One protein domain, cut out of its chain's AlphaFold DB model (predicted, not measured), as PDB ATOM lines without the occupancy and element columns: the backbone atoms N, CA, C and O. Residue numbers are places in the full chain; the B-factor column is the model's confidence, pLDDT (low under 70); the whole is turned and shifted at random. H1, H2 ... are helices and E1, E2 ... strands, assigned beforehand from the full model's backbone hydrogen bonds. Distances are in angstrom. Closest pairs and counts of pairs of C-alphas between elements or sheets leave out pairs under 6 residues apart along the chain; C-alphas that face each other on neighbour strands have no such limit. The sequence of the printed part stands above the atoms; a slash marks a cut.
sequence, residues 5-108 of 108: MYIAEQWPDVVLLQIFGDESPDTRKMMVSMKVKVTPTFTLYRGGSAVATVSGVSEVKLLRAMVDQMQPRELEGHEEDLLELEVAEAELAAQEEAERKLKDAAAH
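This is residues 5 to 108 of the 108 residues of the protein "Thioredoxin-like protein" of Monoraphidium neglectum (UniProt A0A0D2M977). A small two-stranded hairpin, E1 and E2, with the short helix H3 packed on it makes the core, and the long helix H4 runs past H3 as an arm; residues 93 to 108, of which 93 to 106 belong to H4, stick out. H2 lies off at one side of the core, and a long stretch without named elements, residues 11 to 24, leads to it from the little helix H1. The printed part has 104 residues, with four named helices and two strands in the order H1 H2 E1 E2 H3 H4, the sheet being antiparallel and the class mostly helix. It is loose, with a radius of gyration of the C-alphas of 16.8 A, and flat, spanning 48 by 39 by 22 A.

E1 is residues 41 to 46, 16.8 A long, from C-alpha 41 at (351.427, 322.473, 283.446), and E2 is residues 49 to 55, 17.9 A. H3 is residues 59 to 67, 12.2 A. H4, residues 79 to 106, measures 41.0 A and ends with C-alpha 106 at (341.786, 335.492, 256.966). H2 is residues 25 to 33, 12.3 A, and H1 is residues 5 to 10, 9.1 A.

E1 and E2 form a hairpin, antiparallel at 158 degrees, with N 44 and O 52 2.9 A apart, within hydrogen-bond range. The closest C-alphas of E2 and H3, Val 54 and Leu 62, are 6.1 A apart. H3 and H4 touch, through residues 85 to 89 of H4 alone, with the closest C-alphas, Val 60 and Glu 89, 6.5 A apart, at a steep tilt of 46 degrees, opposite ways. H1 is only just apart from H3, at 8.2 A, and H2 is apart from H3 and H4. In H1, H2, H3 and H4 every O i to N i+4 pair is within hydrogen-bond range.

The C-alphas farthest apart, Arg 73 and His 108, are 51.4 A apart. The printed part has no cut; the links H1 to H2 and H3 to H4 are long. Mean pLDDT of the printed part is 93.3, with residue 108 under 70.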
ATOM      1  N   MET A   5     350.684 308.637 281.522       82.06
ATOM      2  CA  MET A   5     351.234 307.547 282.341       82.06
ATOM      3  C   MET A   5     352.162 306.637 281.538       82.06
ATOM      4  O   MET A   5     353.154 306.176 282.086       82.06
ATOM      5  N   TYR A   6     351.883 306.449 280.244       87.50
ATOM      6  CA  TYR A   6     352.735 305.656 279.355       87.50
ATOM      7  C   TYR A   6     354.161 306.229 279.259       87.50
ATOM      8  O   TYR A   6     355.104 305.477 279.068       87.50
ATOM      9  N   ILE A   7     354.342 307.538 279.485       88.88
ATOM     10  CA  ILE A   7     355.668 308.172 279.514       88.88
ATOM     11  C   ILE A   7     356.528 307.577 280.637       88.88
ATOM     12  O   ILE A   7     357.708 307.336 280.430       88.88
ATOM     13  N   ALA A   8     355.948 307.299 281.811       86.00
ATOM     14  CA  ALA A   8     356.676 306.649 282.906       86.00
ATOM     15  C   ALA A   8     356.987 305.171 282.610       86.00
ATOM     16  O   ALA A   8     357.918 304.613 283.182       86.00
ATOM     17  N   GLU A   9     356.194 304.528 281.747       88.31
ATOM     18  CA  GLU A   9     356.431 303.150 281.301       88.31
ATOM     19  C   GLU A   9     357.548 303.096 280.252       88.31
ATOM     20  O   GLU A   9     358.369 302.185 280.287       88.31
ATOM     21  N   GLN A  10     357.595 304.081 279.352       88.75
ATOM     22  CA  GLN A  10     358.637 304.213 278.335       88.75
ATOM     23  C   GLN A  10     359.968 304.689 278.917       88.75
ATOM     24  O   GLN A  10     361.009 304.206 278.498       88.75
ATOM     25  N   TRP A  11     359.952 305.595 279.898       90.62
ATOM     26  CA  TRP A  11     361.155 306.218 280.454       90.62
ATOM     27  C   TRP A  11     361.299 305.880 281.945       90.62
ATOM     28  O   TRP A  11     360.899 306.680 282.797       90.62
ATOM     29  N   PRO A  12     361.866 304.708 282.299       87.69
ATOM     30  CA  PRO A  12     361.886 304.212 283.680       87.69
ATOM     31  C   PRO A  12     362.728 305.068 284.639       87.69
ATOM     32  O   PRO A  12     362.503 305.033 285.851       87.69
ATOM     33  N   ASP A  13     363.660 305.868 284.117       88.31
ATOM     34  CA  ASP A  13     364.456 306.824 284.899       88.31
ATOM     35  C   ASP A  13     363.685 308.110 285.255       88.31
ATOM     36  O   ASP A  13     364.190 308.979 285.976       88.31
ATOM     37  N   VAL A  14     362.444 308.250 284.780       90.12
ATOM     38  CA  VAL A  14     361.588 309.408 285.038       90.12
ATOM     39  C   VAL A  14     360.497 309.060 286.040       90.12
ATOM     40  O   VAL A  14     359.751 308.095 285.898       90.12
ATOM     41  N   VAL A  15     360.322 309.936 287.030       91.50
ATOM     42  CA  VAL A  15     359.190 309.878 287.958       91.50
ATOM     43  C   VAL A  15     358.185 310.965 287.602       91.50
ATOM     44  O   VAL A  15     358.483 312.157 287.697       91.50
ATOM     45  N   LEU A  16     356.967 310.561 287.234       91.94
ATOM     46  CA  LEU A  16     355.850 311.482 287.028       91.94
ATOM     47  C   LEU A  16     355.001 311.585 288.298       91.94
ATOM     48  O   LEU A  16     354.461 310.596 288.791       91.94
ATOM     49  N   LEU A  17     354.844 312.810 288.799       91.94
ATOM     50  CA  LEU A  17     353.989 313.132 289.938       91.94
ATOM     51  C   LEU A  17     352.830 314.011 289.480       91.94
ATOM     52  O   LEU A  17     353.033 315.079 288.904       91.94
ATOM     53  N   GLN A  18     351.609 313.571 289.770       91.38
ATOM     54  CA  GLN A  18     350.412 314.357 289.512       91.38
ATOM     55  C   GLN A  18     349.974 315.074 290.783       91.38
ATOM     56  O   GLN A  18     349.869 314.464 291.843       91.38
ATOM     57  N   ILE A  19     349.672 316.365 290.653       92.81
ATOM     58  CA  ILE A  19     349.146 317.167 291.754       92.81
ATOM     59  C   ILE A  19     347.901 317.911 291.283       92.81
ATOM     60  O   ILE A  19     347.930 318.617 290.273       92.81
ATOM     61  N   PHE A  20     346.811 317.770 292.036       94.25
ATOM     62  CA  PHE A  20     345.606 318.571 291.860       94.25
ATOM     63  C   PHE A  20     345.755 319.865 292.652       94.25
ATOM     64  O   PHE A  20     345.677 319.917 293.882       94.25
ATOM     65  N   GLY A  21     346.040 320.935 291.922       93.25
ATOM     66  CA  GLY A  21     346.373 322.215 292.523       93.25
ATOM     67  C   GLY A  21     345.209 322.919 293.232       93.25
ATOM     68  O   GLY A  21     345.431 323.871 293.966       93.25
ATOM     69  N   ASP A  22     343.974 322.458 293.065       93.00
ATOM     70  CA  ASP A  22     342.781 322.976 293.738       93.00
ATOM     71  C   ASP A  22     342.223 322.049 294.831       93.00
ATOM     72  O   ASP A  22     341.258 322.424 295.494       93.00
ATOM     73  N   GLU A  23     342.858 320.897 295.068       96.69
ATOM     74  CA  GLU A  23     342.420 319.881 296.036       96.69
ATOM     75  C   GLU A  23     342.493 320.353 297.496       96.69
ATOM     76  O   GLU A  23     341.667 319.973 298.325       96.69
ATOM     77  N   SER A  24     343.460 321.211 297.833       97.56
ATOM     78  CA  SER A  24     343.646 321.730 299.189       97.56
ATOM     79  C   SER A  24     344.162 323.174 299.176       97.56
ATOM     80  O   SER A  24     344.712 323.640 298.172       97.56
ATOM     81  N   PRO A  25     344.045 323.919 300.294       97.56
ATOM     82  CA  PRO A  25     344.660 325.239 300.411       97.56
ATOM     83  C   PRO A  25     346.172 325.231 300.153       97.56
ATOM     84  O   PRO A  25     346.701 326.204 299.618       97.56
ATOM     85  N   ASP A  26     346.865 324.149 300.507       97.50
ATOM     86  CA  ASP A  26     348.315 324.057 300.350       97.50
ATOM     87  C   ASP A  26     348.718 323.759 298.904       97.50
ATOM     88  O   ASP A  26     349.615 324.422 298.379       97.50
ATOM     89  N   THR A  27     347.996 322.879 298.201       96.12
ATOM     90  CA  THR A  27     348.218 322.671 296.759       96.12
ATOM     91  C   THR A  27     347.849 323.914 295.943       96.12
ATOM     92  O   THR A  27     348.535 324.234 294.968       96.12
ATOM     93  N   ARG A  28     346.876 324.716 296.404       95.69
ATOM     94  CA  ARG A  28     346.553 326.019 295.796       95.69
ATOM     95  C   ARG A  28     347.664 327.044 295.988       95.69
ATOM     96  O   ARG A  28     348.039 327.726 295.034       95.69
ATOM     97  N   LYS A  29     348.224 327.151 297.198       96.81
ATOM     98  CA  LYS A  29     349.404 327.999 297.450       96.81
ATOM     99  C   LYS A  29     350.588 327.567 296.586       96.81
ATOM    100  O   LYS A  29     351.290 328.431 296.068       96.81
ATOM    101  N   MET A  30     350.776 326.260 296.400       95.00
ATOM    102  CA  MET A  30     351.821 325.711 295.538       95.00
ATOM    103  C   MET A  30     351.634 326.123 294.069       95.00
ATOM    104  O   MET A  30     352.585 326.592 293.455       95.00
ATOM    105  N   MET A  31     350.421 326.046 293.505       95.06
ATOM    106  CA  MET A  31     350.174 326.548 292.139       95.06
ATOM    107  C   MET A  31     350.565 328.021 291.984       95.06
ATOM    108  O   MET A  31     351.189 328.400 290.992       95.06
ATOM    109  N   VAL A  32     350.202 328.852 292.968       95.06
ATOM    110  CA  VAL A  32     350.507 330.288 292.958       95.06
ATOM    111  C   VAL A  32     352.013 330.527 293.060       95.06
ATOM    112  O   VAL A  32     352.551 331.318 292.283       95.06
ATOM    113  N   SER A  33     352.713 329.836 293.968       94.94
ATOM    114  CA  SER A  33     354.166 329.984 294.129       94.94
ATOM    115  C   SER A  33     354.930 329.524 292.884       94.94
ATOM    116  O   SER A  33     355.885 330.182 292.471       94.94
ATOM    117  N   MET A  34     354.451 328.465 292.231       94.38
ATOM    118  CA  MET A  34     354.976 327.951 290.964       94.38
ATOM    119  C   MET A  34     354.505 328.748 289.736       94.38
ATOM    120  O   MET A  34     354.900 328.434 288.616       94.38
ATOM    121  N   LYS A  35     353.686 329.794 289.922       94.44
ATOM    122  CA  LYS A  35     353.142 330.659 288.857       94.44
ATOM    123  C   LYS A  35     352.374 329.892 287.771       94.44
ATOM    124  O   LYS A  35     352.388 330.285 286.602       94.44
ATOM    125  N   VAL A  36     351.673 328.825 288.150       95.06
ATOM    126  CA  VAL A  36     350.831 328.047 287.233       95.06
ATOM    127  C   VAL A  36     349.605 328.876 286.844       95.06
ATOM    128  O   VAL A  36     348.800 329.243 287.698       95.06
ATOM    129  N   LYS A  37     349.467 329.190 285.548       92.38
ATOM    130  CA  LYS A  37     348.363 330.010 285.002       92.38
ATOM    131  C   LYS A  37     347.332 329.215 284.205       92.38
ATOM    132  O   LYS A  37     346.194 329.650 284.084       92.38
ATOM    133  N   VAL A  38     347.748 328.093 283.630       92.69
ATOM    134  CA  VAL A  38     346.927 327.225 282.779       92.69
ATOM    135  C   VAL A  38     347.159 325.781 283.198       92.69
ATOM    136  O   VAL A  38     348.189 325.476 283.789       92.69
ATOM    137  N   THR A  39     346.214 324.892 282.913       90.94
ATOM    138  CA  THR A  39     346.382 323.453 283.136       90.94
ATOM    139  C   THR A  39     346.178 322.685 281.824       90.94
ATOM    140  O   THR A  39     345.376 323.106 280.989       90.94
ATOM    141  N   PRO A  40     346.895 321.564 281.614       92.56
ATOM    142  CA  PRO A  40     347.976 321.053 282.460       92.56
ATOM    143  C   PRO A  40     349.262 321.903 282.351       92.56
ATOM    144  O   PRO A  40     349.522 322.523 281.322       92.56
ATOM    145  N   THR A  41     350.060 321.924 283.422       94.88
ATOM    146  CA  THR A  41     351.427 322.473 283.446       94.88
ATOM    147  C   THR A  41     352.348 321.432 284.063       94.88
ATOM    148  O   THR A  41     352.053 320.884 285.122       94.88
ATOM    149  N   PHE A  42     353.472 321.192 283.405       95.19
ATOM    150  CA  PHE A  42     354.525 320.276 283.809       95.19
ATOM    151  C   PHE A  42     355.735 321.095 284.237       95.19
ATOM    152  O   PHE A  42     356.159 322.003 283.524       95.19
ATOM    153  N   THR A  43     356.290 320.786 285.406       96.06
ATOM    154  CA  THR A  43     357.562 321.355 285.863       96.06
ATOM    155  C   THR A  43     358.540 320.210 286.044       96.06
ATOM    156  O   THR A  43     358.270 319.290 286.811       96.06
ATOM    157  N   LEU A  44     359.645 320.255 285.308       95.81
ATOM    158  CA  LEU A  44     360.678 319.231 285.337       95.81
ATOM    159  C   LEU A  44     361.721 319.616 286.377       95.81
ATOM    160  O   LEU A  44     362.159 320.769 286.429       95.81
ATOM    161  N   TYR A  45     362.131 318.639 287.180       96.62
ATOM    162  CA  TYR A  45     363.117 318.816 288.237       96.62
ATOM    163  C   TYR A  45     364.316 317.904 288.017       96.62
ATOM    164  O   TYR A  45     364.165 316.732 287.680       96.62
ATOM    165  N   ARG A  46     365.513 318.429 288.277       94.81
ATOM    166  CA  ARG A  46     366.770 317.680 288.271       94.81
ATOM    167  C   ARG A  46     367.698 318.232 289.344       94.81
ATOM    168  O   ARG A  46     367.811 319.443 289.509       94.81
ATOM    169  N   GLY A  47     368.323 317.346 290.120       93.94
ATOM    170  CA  GLY A  47     369.193 317.754 291.231       93.94
ATOM    171  C   GLY A  47     368.493 318.659 292.258       93.94
ATOM    172  O   GLY A  47     369.117 319.557 292.812       93.94
ATOM    173  N   GLY A  48     367.180 318.483 292.459       94.06
ATOM    174  CA  GLY A  48     366.368 319.300 293.369       94.06
ATOM    175  C   GLY A  48     365.979 320.688 292.841       94.06
ATOM    176  O   GLY A  48     365.297 321.426 293.548       94.06
ATOM    177  N   SER A  49     366.367 321.046 291.614       95.25
ATOM    178  CA  SER A  49     366.060 322.344 290.998       95.25
ATOM    179  C   SER A  49     365.116 322.188 289.808       95.25
ATOM    180  O   SER A  49     365.193 321.198 289.083       95.25
ATOM    181  N   ALA A  50     364.228 323.163 289.600       95.69
ATOM    182  CA  ALA A  50     363.390 323.212 288.405       95.69
ATOM    183  C   ALA A  50     364.252 323.571 287.184       95.69
ATOM    184  O   ALA A  50     364.953 324.583 287.211       95.69
ATOM    185  N   VAL A  51     364.197 322.752 286.134       96.94
ATOM    186  CA  VAL A  51     365.020 322.909 284.922       96.94
ATOM    187  C   VAL A  51     364.213 323.273 283.678       96.94
ATOM    188  O   VAL A  51     364.739 323.925 282.784       96.94
ATOM    189  N   ALA A  52     362.925 322.923 283.637       95.94
ATOM    190  CA  ALA A  52     362.027 323.308 282.552       95.94
ATOM    191  C   ALA A  52     360.574 323.409 283.035       95.94
ATOM    192  O   ALA A  52     360.162 322.739 283.986       95.94
ATOM    193  N   THR A  53     359.778 324.223 282.343       96.12
ATOM    194  CA  THR A  53     358.324 324.291 282.523       96.12
ATOM    195  C   THR A  53     357.647 324.219 281.163       96.12
ATOM    196  O   THR A  53     357.913 325.043 280.293       96.12
ATOM    197  N   VAL A  54     356.725 323.272 281.003       95.38
ATOM    198  CA  VAL A  54     355.896 323.112 279.802       95.38
ATOM    199  C   VAL A  54     354.443 323.317 280.198       95.38
ATOM    200  O   VAL A  54     353.984 322.770 281.195       95.38
ATOM    201  N   SER A  55     353.706 324.138 279.461       92.94
ATOM    202  CA  SER A  55     352.296 324.422 279.751       92.94
ATOM    203  C   SER A  55     351.416 324.114 278.548       92.94
ATOM    204  O   SER A  55     351.821 324.328 277.408       92.94
ATOM    205  N   GLY A  56     350.196 323.649 278.811       87.50
ATOM    206  CA  GLY A  56     349.247 323.220 277.790       87.50
ATOM    207  C   GLY A  56     349.325 321.723 277.482       87.50
ATOM    208  O   GLY A  56     349.962 320.947 278.185       87.50
ATOM    209  N   VAL A  57     348.618 321.305 276.432       84.31
ATOM    210  CA  VAL A  57     348.305 319.890 276.143       84.31
ATOM    211  C   VAL A  57     349.242 319.212 275.134       84.31
ATOM    212  O   VAL A  57     348.935 318.111 274.668       84.31
ATOM    213  N   SER A  58     350.350 319.860 274.764       89.75
ATOM    214  CA  SER A  58     351.288 319.330 273.769       89.75
ATOM    215  C   SER A  58     352.222 318.300 274.399       89.75
ATOM    216  O   SER A  58     353.138 318.635 275.145       89.75
ATOM    217  N   GLU A  59     351.959 317.040 274.076       91.50
ATOM    218  CA  GLU A  59     352.752 315.885 274.496       91.50
ATOM    219  C   GLU A  59     354.144 315.891 273.863       91.50
ATOM    220  O   GLU A  59     355.129 315.709 274.565       91.50
ATOM    221  N   VAL A  60     354.233 316.242 272.578       94.00
ATOM    222  CA  VAL A  60     355.498 316.414 271.849       94.00
ATOM    223  C   VAL A  60     356.412 317.419 272.559       94.00
ATOM    224  O   VAL A  60     357.563 317.115 272.856       94.00
ATOM    225  N   LYS A  61     355.884 318.595 272.932       94.50
ATOM    226  CA  LYS A  61     356.658 319.614 273.665       94.50
ATOM    227  C   LYS A  61     357.074 319.141 275.061       94.50
ATOM    228  O   LYS A  61     358.132 319.540 275.539       94.50
ATOM    229  N   LEU A  62     356.255 318.318 275.720       94.06
ATOM    230  CA  LEU A  62     356.611 317.706 277.000       94.06
ATOM    231  C   LEU A  62     357.765 316.711 276.832       94.06
ATOM    232  O   LEU A  62     358.755 316.831 277.546       94.06
ATOM    233  N   LEU A  63     357.651 315.774 275.890       94.62
ATOM    234  CA  LEU A  63     358.668 314.757 275.626       94.62
ATOM    235  C   LEU A  63     359.998 315.388 275.212       94.62
ATOM    236  O   LEU A  63     361.026 315.041 275.785       94.62
ATOM    237  N   ARG A  64     359.988 316.387 274.320       95.62
ATOM    238  CA  ARG A  64     361.212 317.117 273.966       95.62
ATOM    239  C   ARG A  64     361.851 317.784 275.174       95.62
ATOM    240  O   ARG A  64     363.037 317.593 275.414       95.62
ATOM    241  N   ALA A  65     361.068 318.502 275.982       95.62
ATOM    242  CA  ALA A  65     361.594 319.131 277.190       95.62
ATOM    243  C   ALA A  65     362.150 318.107 278.194       95.62
ATOM    244  O   ALA A  65     363.063 318.437 278.943       95.62
ATOM    245  N   MET A  66     361.610 316.887 278.233       94.75
ATOM    246  CA  MET A  66     362.162 315.799 279.040       94.75
ATOM    247  C   MET A  66     363.499 315.310 278.486       94.75
ATOM    248  O   MET A  66     364.479 315.303 279.228       94.75
ATOM    249  N   VAL A  67     363.549 314.971 277.197       94.88
ATOM    250  CA  VAL A  67     364.747 314.474 276.503       94.88
ATOM    251  C   VAL A  67     365.895 315.483 276.556       94.88
ATOM    252  O   VAL A  67     367.020 315.114 276.885       94.88
ATOM    253  N   ASP A  68     365.621 316.772 276.337       95.38
ATOM    254  CA  ASP A  68     366.622 317.850 276.428       95.38
ATOM    255  C   ASP A  68     367.262 317.938 277.819       95.38
ATOM    256  O   ASP A  68     368.366 318.458 277.996       95.38
ATOM    257  N   GLN A  69     366.536 317.461 278.828       95.12
ATOM    258  CA  GLN A  69     366.977 317.417 280.205       95.12
ATOM    259  C   GLN A  69     367.454 316.031 280.610       95.12
ATOM    260  O   GLN A  69     367.614 315.857 281.802       95.12
ATOM    261  N   MET A  70     367.700 315.069 279.719       93.69
ATOM    262  CA  MET A  70     368.257 313.748 280.050       93.69
ATOM    263  C   MET A  70     369.778 313.697 279.837       93.69
ATOM    264  O   MET A  70     370.368 314.492 279.112       93.69
ATOM    265  N   GLN A  71     370.455 312.818 280.569       93.75
ATOM    266  CA  GLN A  71     371.865 312.488 280.367       93.75
ATOM    267  C   GLN A  71     371.986 311.457 279.238       93.75
ATOM    268  O   GLN A  71     371.081 310.646 279.091       93.75
ATOM    269  N   PRO A  72     373.119 311.385 278.514       93.75
ATOM    270  CA  PRO A  72     373.291 310.422 277.422       93.75
ATOM    271  C   PRO A  72     372.951 308.974 277.800       93.75
ATOM    272  O   PRO A  72     372.246 308.303 277.064       93.75
ATOM    273  N   ARG A  73     373.358 308.534 278.997       93.81
ATOM    274  CA  ARG A  73     373.063 307.186 279.515       93.81
ATOM    275  C   ARG A  73     371.570 306.894 279.729       93.81
ATOM    276  O   ARG A  73     371.187 305.740 279.767       93.81
ATOM    277  N   GLU A  74     370.765 307.931 279.948       92.88
ATOM    278  CA  GLU A  74     369.310 307.829 280.155       92.88
ATOM    279  C   GLU A  74     368.568 307.797 278.805       92.88
ATOM    280  O   GLU A  74     367.360 307.610 278.768       92.88
ATOM    281  N   LEU A  75     369.293 308.009 277.698       93.75
ATOM    282  CA  LEU A  75     368.791 307.947 276.325       93.75
ATOM    283  C   LEU A  75     369.233 306.665 275.598       93.75
ATOM    284  O   LEU A  75     368.790 306.410 274.481       93.75
ATOM    285  N   GLU A  76     370.128 305.877 276.199       93.50
ATOM    286  CA  GLU A  76     370.610 304.623 275.619       93.50
ATOM    287  C   GLU A  76     369.448 303.629 275.472       93.50
ATOM    288  O   GLU A  76     368.757 303.333 276.444       93.50
ATOM    289  N   GLY A  77     369.241 303.097 274.262       93.00
ATOM    290  CA  GLY A  77     368.143 302.167 273.976       93.00
ATOM    291  C   GLY A  77     366.804 302.828 273.631       93.00
ATOM    292  O   GLY A  77     365.826 302.112 273.420       93.00
ATOM    293  N   HIS A  78     366.760 304.162 273.555       94.31
ATOM    294  CA  HIS A  78     365.581 304.949 273.174       94.31
ATOM    295  C   HIS A  78     365.714 305.583 271.781       94.31
ATOM    296  O   HIS A  78     365.070 306.583 271.477       94.31
ATOM    297  N   GLU A  79     366.568 305.041 270.909       95.25
ATOM    298  CA  GLU A  79     366.845 305.633 269.595       95.25
ATOM    299  C   GLU A  79     365.588 305.724 268.718       95.25
ATOM    300  O   GLU A  79     365.412 306.705 267.996       95.25
ATOM    301  N   GLU A  80     364.703 304.729 268.798       95.25
ATOM    302  CA  GLU A  80     363.426 304.724 268.078       95.25
ATOM    303  C   GLU A  80     362.476 305.805 268.614       95.25
ATOM    304  O   GLU A  80     361.976 306.608 267.830       95.25
ATOM    305  N   ASP A  81     362.330 305.916 269.941       93.81
ATOM    306  CA  ASP A  81     361.507 306.952 270.583       93.81
ATOM    307  C   ASP A  81     361.981 308.369 270.201       93.81
ATOM    308  O   ASP A  81     361.177 309.279 269.977       93.81
ATOM    309  N   LEU A  82     363.301 308.572 270.103       95.25
ATOM    310  CA  LEU A  82     363.893 309.850 269.699       95.25
ATOM    311  C   LEU A  82     363.590 310.192 268.237       95.25
ATOM    312  O   LEU A  82     363.255 311.341 267.941       95.25
ATOM    313  N   LEU A  83     363.675 309.212 267.337       96.62
ATOM    314  CA  LEU A  83     363.329 309.392 265.926       96.62
ATOM    315  C   LEU A  83     361.836 309.693 265.751       96.62
ATOM    316  O   LEU A  83     361.477 310.606 265.007       96.62
ATOM    317  N   GLU A  84     360.961 308.970 266.454       95.69
ATOM    318  CA  GLU A  84     359.520 309.237 266.445       95.69
ATOM    319  C   GLU A  84     359.208 310.652 266.939       95.69
ATOM    320  O   GLU A  84     358.401 311.366 266.337       95.69
ATOM    321  N   LEU A  85     359.890 311.088 268.001       95.38
ATOM    322  CA  LEU A  85     359.743 312.434 268.533       95.38
ATOM    323  C   LEU A  85     360.175 313.505 267.520       95.38
ATOM    324  O   LEU A  85     359.462 314.491 267.348       95.38
ATOM    325  N   GLU A  86     361.301 313.319 266.829       97.25
ATOM    326  CA  GLU A  86     361.765 314.245 265.784       97.25
ATOM    327  C   GLU A  86     360.760 314.373 264.631       97.25
ATOM    328  O   GLU A  86     360.491 315.481 264.154       97.25
ATOM    329  N   VAL A  87     360.158 313.259 264.207       97.81
ATOM    330  CA  VAL A  87     359.104 313.266 263.183       97.81
ATOM    331  C   VAL A  87     357.872 314.022 263.684       97.81
ATOM    332  O   VAL A  87     357.385 314.923 262.997       97.81
ATOM    333  N   ALA A  88     357.402 313.718 264.895       96.12
ATOM    334  CA  ALA A  88     356.238 314.374 265.486       96.12
ATOM    335  C   ALA A  88     356.445 315.890 265.667       96.12
ATOM    336  O   ALA A  88     355.510 316.680 265.512       96.12
ATOM    337  N   GLU A  89     357.669 316.325 265.964       96.25
ATOM    338  CA  GLU A  89     358.024 317.743 266.024       96.25
ATOM    339  C   GLU A  89     357.979 318.429 264.668       96.25
ATOM    340  O   GLU A  89     357.439 319.534 264.565       96.25
ATOM    341  N   ALA A  90     358.518 317.789 263.631       97.00
ATOM    342  CA  ALA A  90     358.469 318.326 262.278       97.00
ATOM    343  C   ALA A  90     357.017 318.483 261.798       97.00
ATOM    344  O   ALA A  90     356.657 319.516 261.226       97.00
ATOM    345  N   GLU A  91     356.161 317.500 262.086       97.12
ATOM    346  CA  GLU A  91     354.729 317.562 261.785       97.12
ATOM    347  C   GLU A  91     354.027 318.687 262.553       97.12
ATOM    348  O   GLU A  91     353.281 319.469 261.958       97.12
ATOM    349  N   LEU A  92     354.290 318.812 263.858       94.69
ATOM    350  CA  LEU A  92     353.713 319.871 264.686       94.69
ATOM    351  C   LEU A  92     354.130 321.261 264.187       94.69
ATOM    352  O   LEU A  92     353.288 322.153 264.076       94.69
ATOM    353  N   ALA A  93     355.404 321.445 263.842       94.62
ATOM    354  CA  ALA A  93     355.911 322.703 263.304       94.62
ATOM    355  C   ALA A  93     355.245 323.061 261.964       94.62
ATOM    356  O   ALA A  93     354.843 324.210 261.758       94.62
ATOM    357  N   ALA A  94     355.067 322.079 261.075       96.75
ATOM    358  CA  ALA A  94     354.378 322.276 259.803       96.75
ATOM    359  C   ALA A  94     352.900 322.666 259.999       96.75
ATOM    360  O   ALA A  94     352.398 323.552 259.303       96.75
ATOM    361  N   GLN A  95     352.213 322.050 260.966       94.56
ATOM    362  CA  GLN A  95     350.835 322.399 261.327       94.56
ATOM    363  C   GLN A  95     350.734 323.822 261.888       94.56
ATOM    364  O   GLN A  95     349.903 324.602 261.420       94.56
ATOM    365  N   GLU A  96     351.597 324.191 262.839       93.88
ATOM    366  CA  GLU A  96     351.622 325.539 263.422       93.88
ATOM    367  C   GLU A  96     351.905 326.610 262.351       93.88
ATOM    368  O   GLU A  96     351.284 327.679 262.348       93.88
ATOM    369  N   GLU A  97     352.791 326.325 261.392       95.69
ATOM    370  CA  GLU A  97     353.066 327.225 260.271       95.69
ATOM    371  C   GLU A  97     351.862 327.362 259.325       95.69
ATOM    372  O   GLU A  97     351.525 328.478 258.908       95.69
ATOM    373  N   ALA A  98     351.199 326.252 258.992       95.75
ATOM    374  CA  ALA A  98     350.008 326.252 258.150       95.75
ATOM    375  C   ALA A  98     348.853 327.028 258.802       95.75
ATOM    376  O   ALA A  98     348.218 327.857 258.148       95.75
ATOM    377  N   GLU A  99     348.621 326.828 260.103       94.56
ATOM    378  CA  GLU A  99     347.619 327.582 260.860       94.56
ATOM    379  C   GLU A  99     347.926 329.078 260.900       94.56
ATOM    380  O   GLU A  99     347.013 329.897 260.766       94.56
ATOM    381  N   ARG A 100     349.199 329.451 261.080       95.06
ATOM    382  CA  ARG A 100     349.617 330.857 261.060       95.06
ATOM    383  C   ARG A 100     349.310 331.492 259.706       95.06
ATOM    384  O   ARG A 100     348.647 332.522 259.663       95.06
ATOM    385  N   LYS A 101     349.699 330.835 258.609       94.75
ATOM    386  CA  LYS A 101     349.415 331.297 257.240       94.75
ATOM    387  C   LYS A 101     347.914 331.461 256.983       94.75
ATOM    388  O   LYS A 101     347.512 332.435 256.352       94.75
ATOM    389  N   LEU A 102     347.087 330.540 257.483       94.25
ATOM    390  CA  LEU A 102     345.632 330.625 257.347       94.25
ATOM    391  C   LEU A 102     345.049 331.815 258.124       94.25
ATOM    392  O   LEU A 102     344.193 332.525 257.599       94.25
ATOM    393  N   LYS A 103     345.516 332.049 259.357       92.81
ATOM    394  CA  LYS A 103     345.088 333.192 260.183       92.81
ATOM    395  C   LYS A 103     345.471 334.525 259.543       92.81
ATOM    396  O   LYS A 103     344.640 335.428 259.516       92.81
ATOM    397  N   ASP A 104     346.677 334.620 258.990       94.00
ATOM    398  CA  ASP A 104     347.151 335.823 258.301       94.00
ATOM    399  C   ASP A 104     346.335 336.097 257.025       94.00
ATOM    400  O   ASP A 104     345.963 337.236 256.758       94.00
ATOM    401  N   ALA A 105     345.981 335.053 256.267       91.06
ATOM    402  CA  ALA A 105     345.146 335.177 255.071       91.06
ATOM    403  C   ALA A 105     343.685 335.558 255.377       91.06
ATOM    404  O   ALA A 105     343.050 336.210 254.557       91.06
ATOM    405  N   ALA A 106     343.149 335.161 256.535       87.44
ATOM    406  CA  ALA A 106     341.786 335.492 256.966       87.44
ATOM    407  C   ALA A 106     341.659 336.886 257.616       87.44
ATOM    408  O   ALA A 106     340.546 337.335 257.890       87.44
ATOM    409  N   ALA A 107     342.781 337.554 257.898       82.12
ATOM    410  CA  ALA A 107     342.828 338.908 258.450       82.12
ATOM    411  C   ALA A 107     342.840 340.013 257.367       82.12
ATOM    412  O   ALA A 107     342.943 341.198 257.699       82.12
ATOM    413  N   HIS A 108     342.734 339.627 256.090       58.84
ATOM    414  CA  HIS A 108     342.682 340.488 254.905       58.84
ATOM    415  C   HIS A 108     341.394 340.256 254.114       58.84
ATOM    416  O   HIS A 108     340.912 341.246 253.518       58.84
TER     417      HIS A 108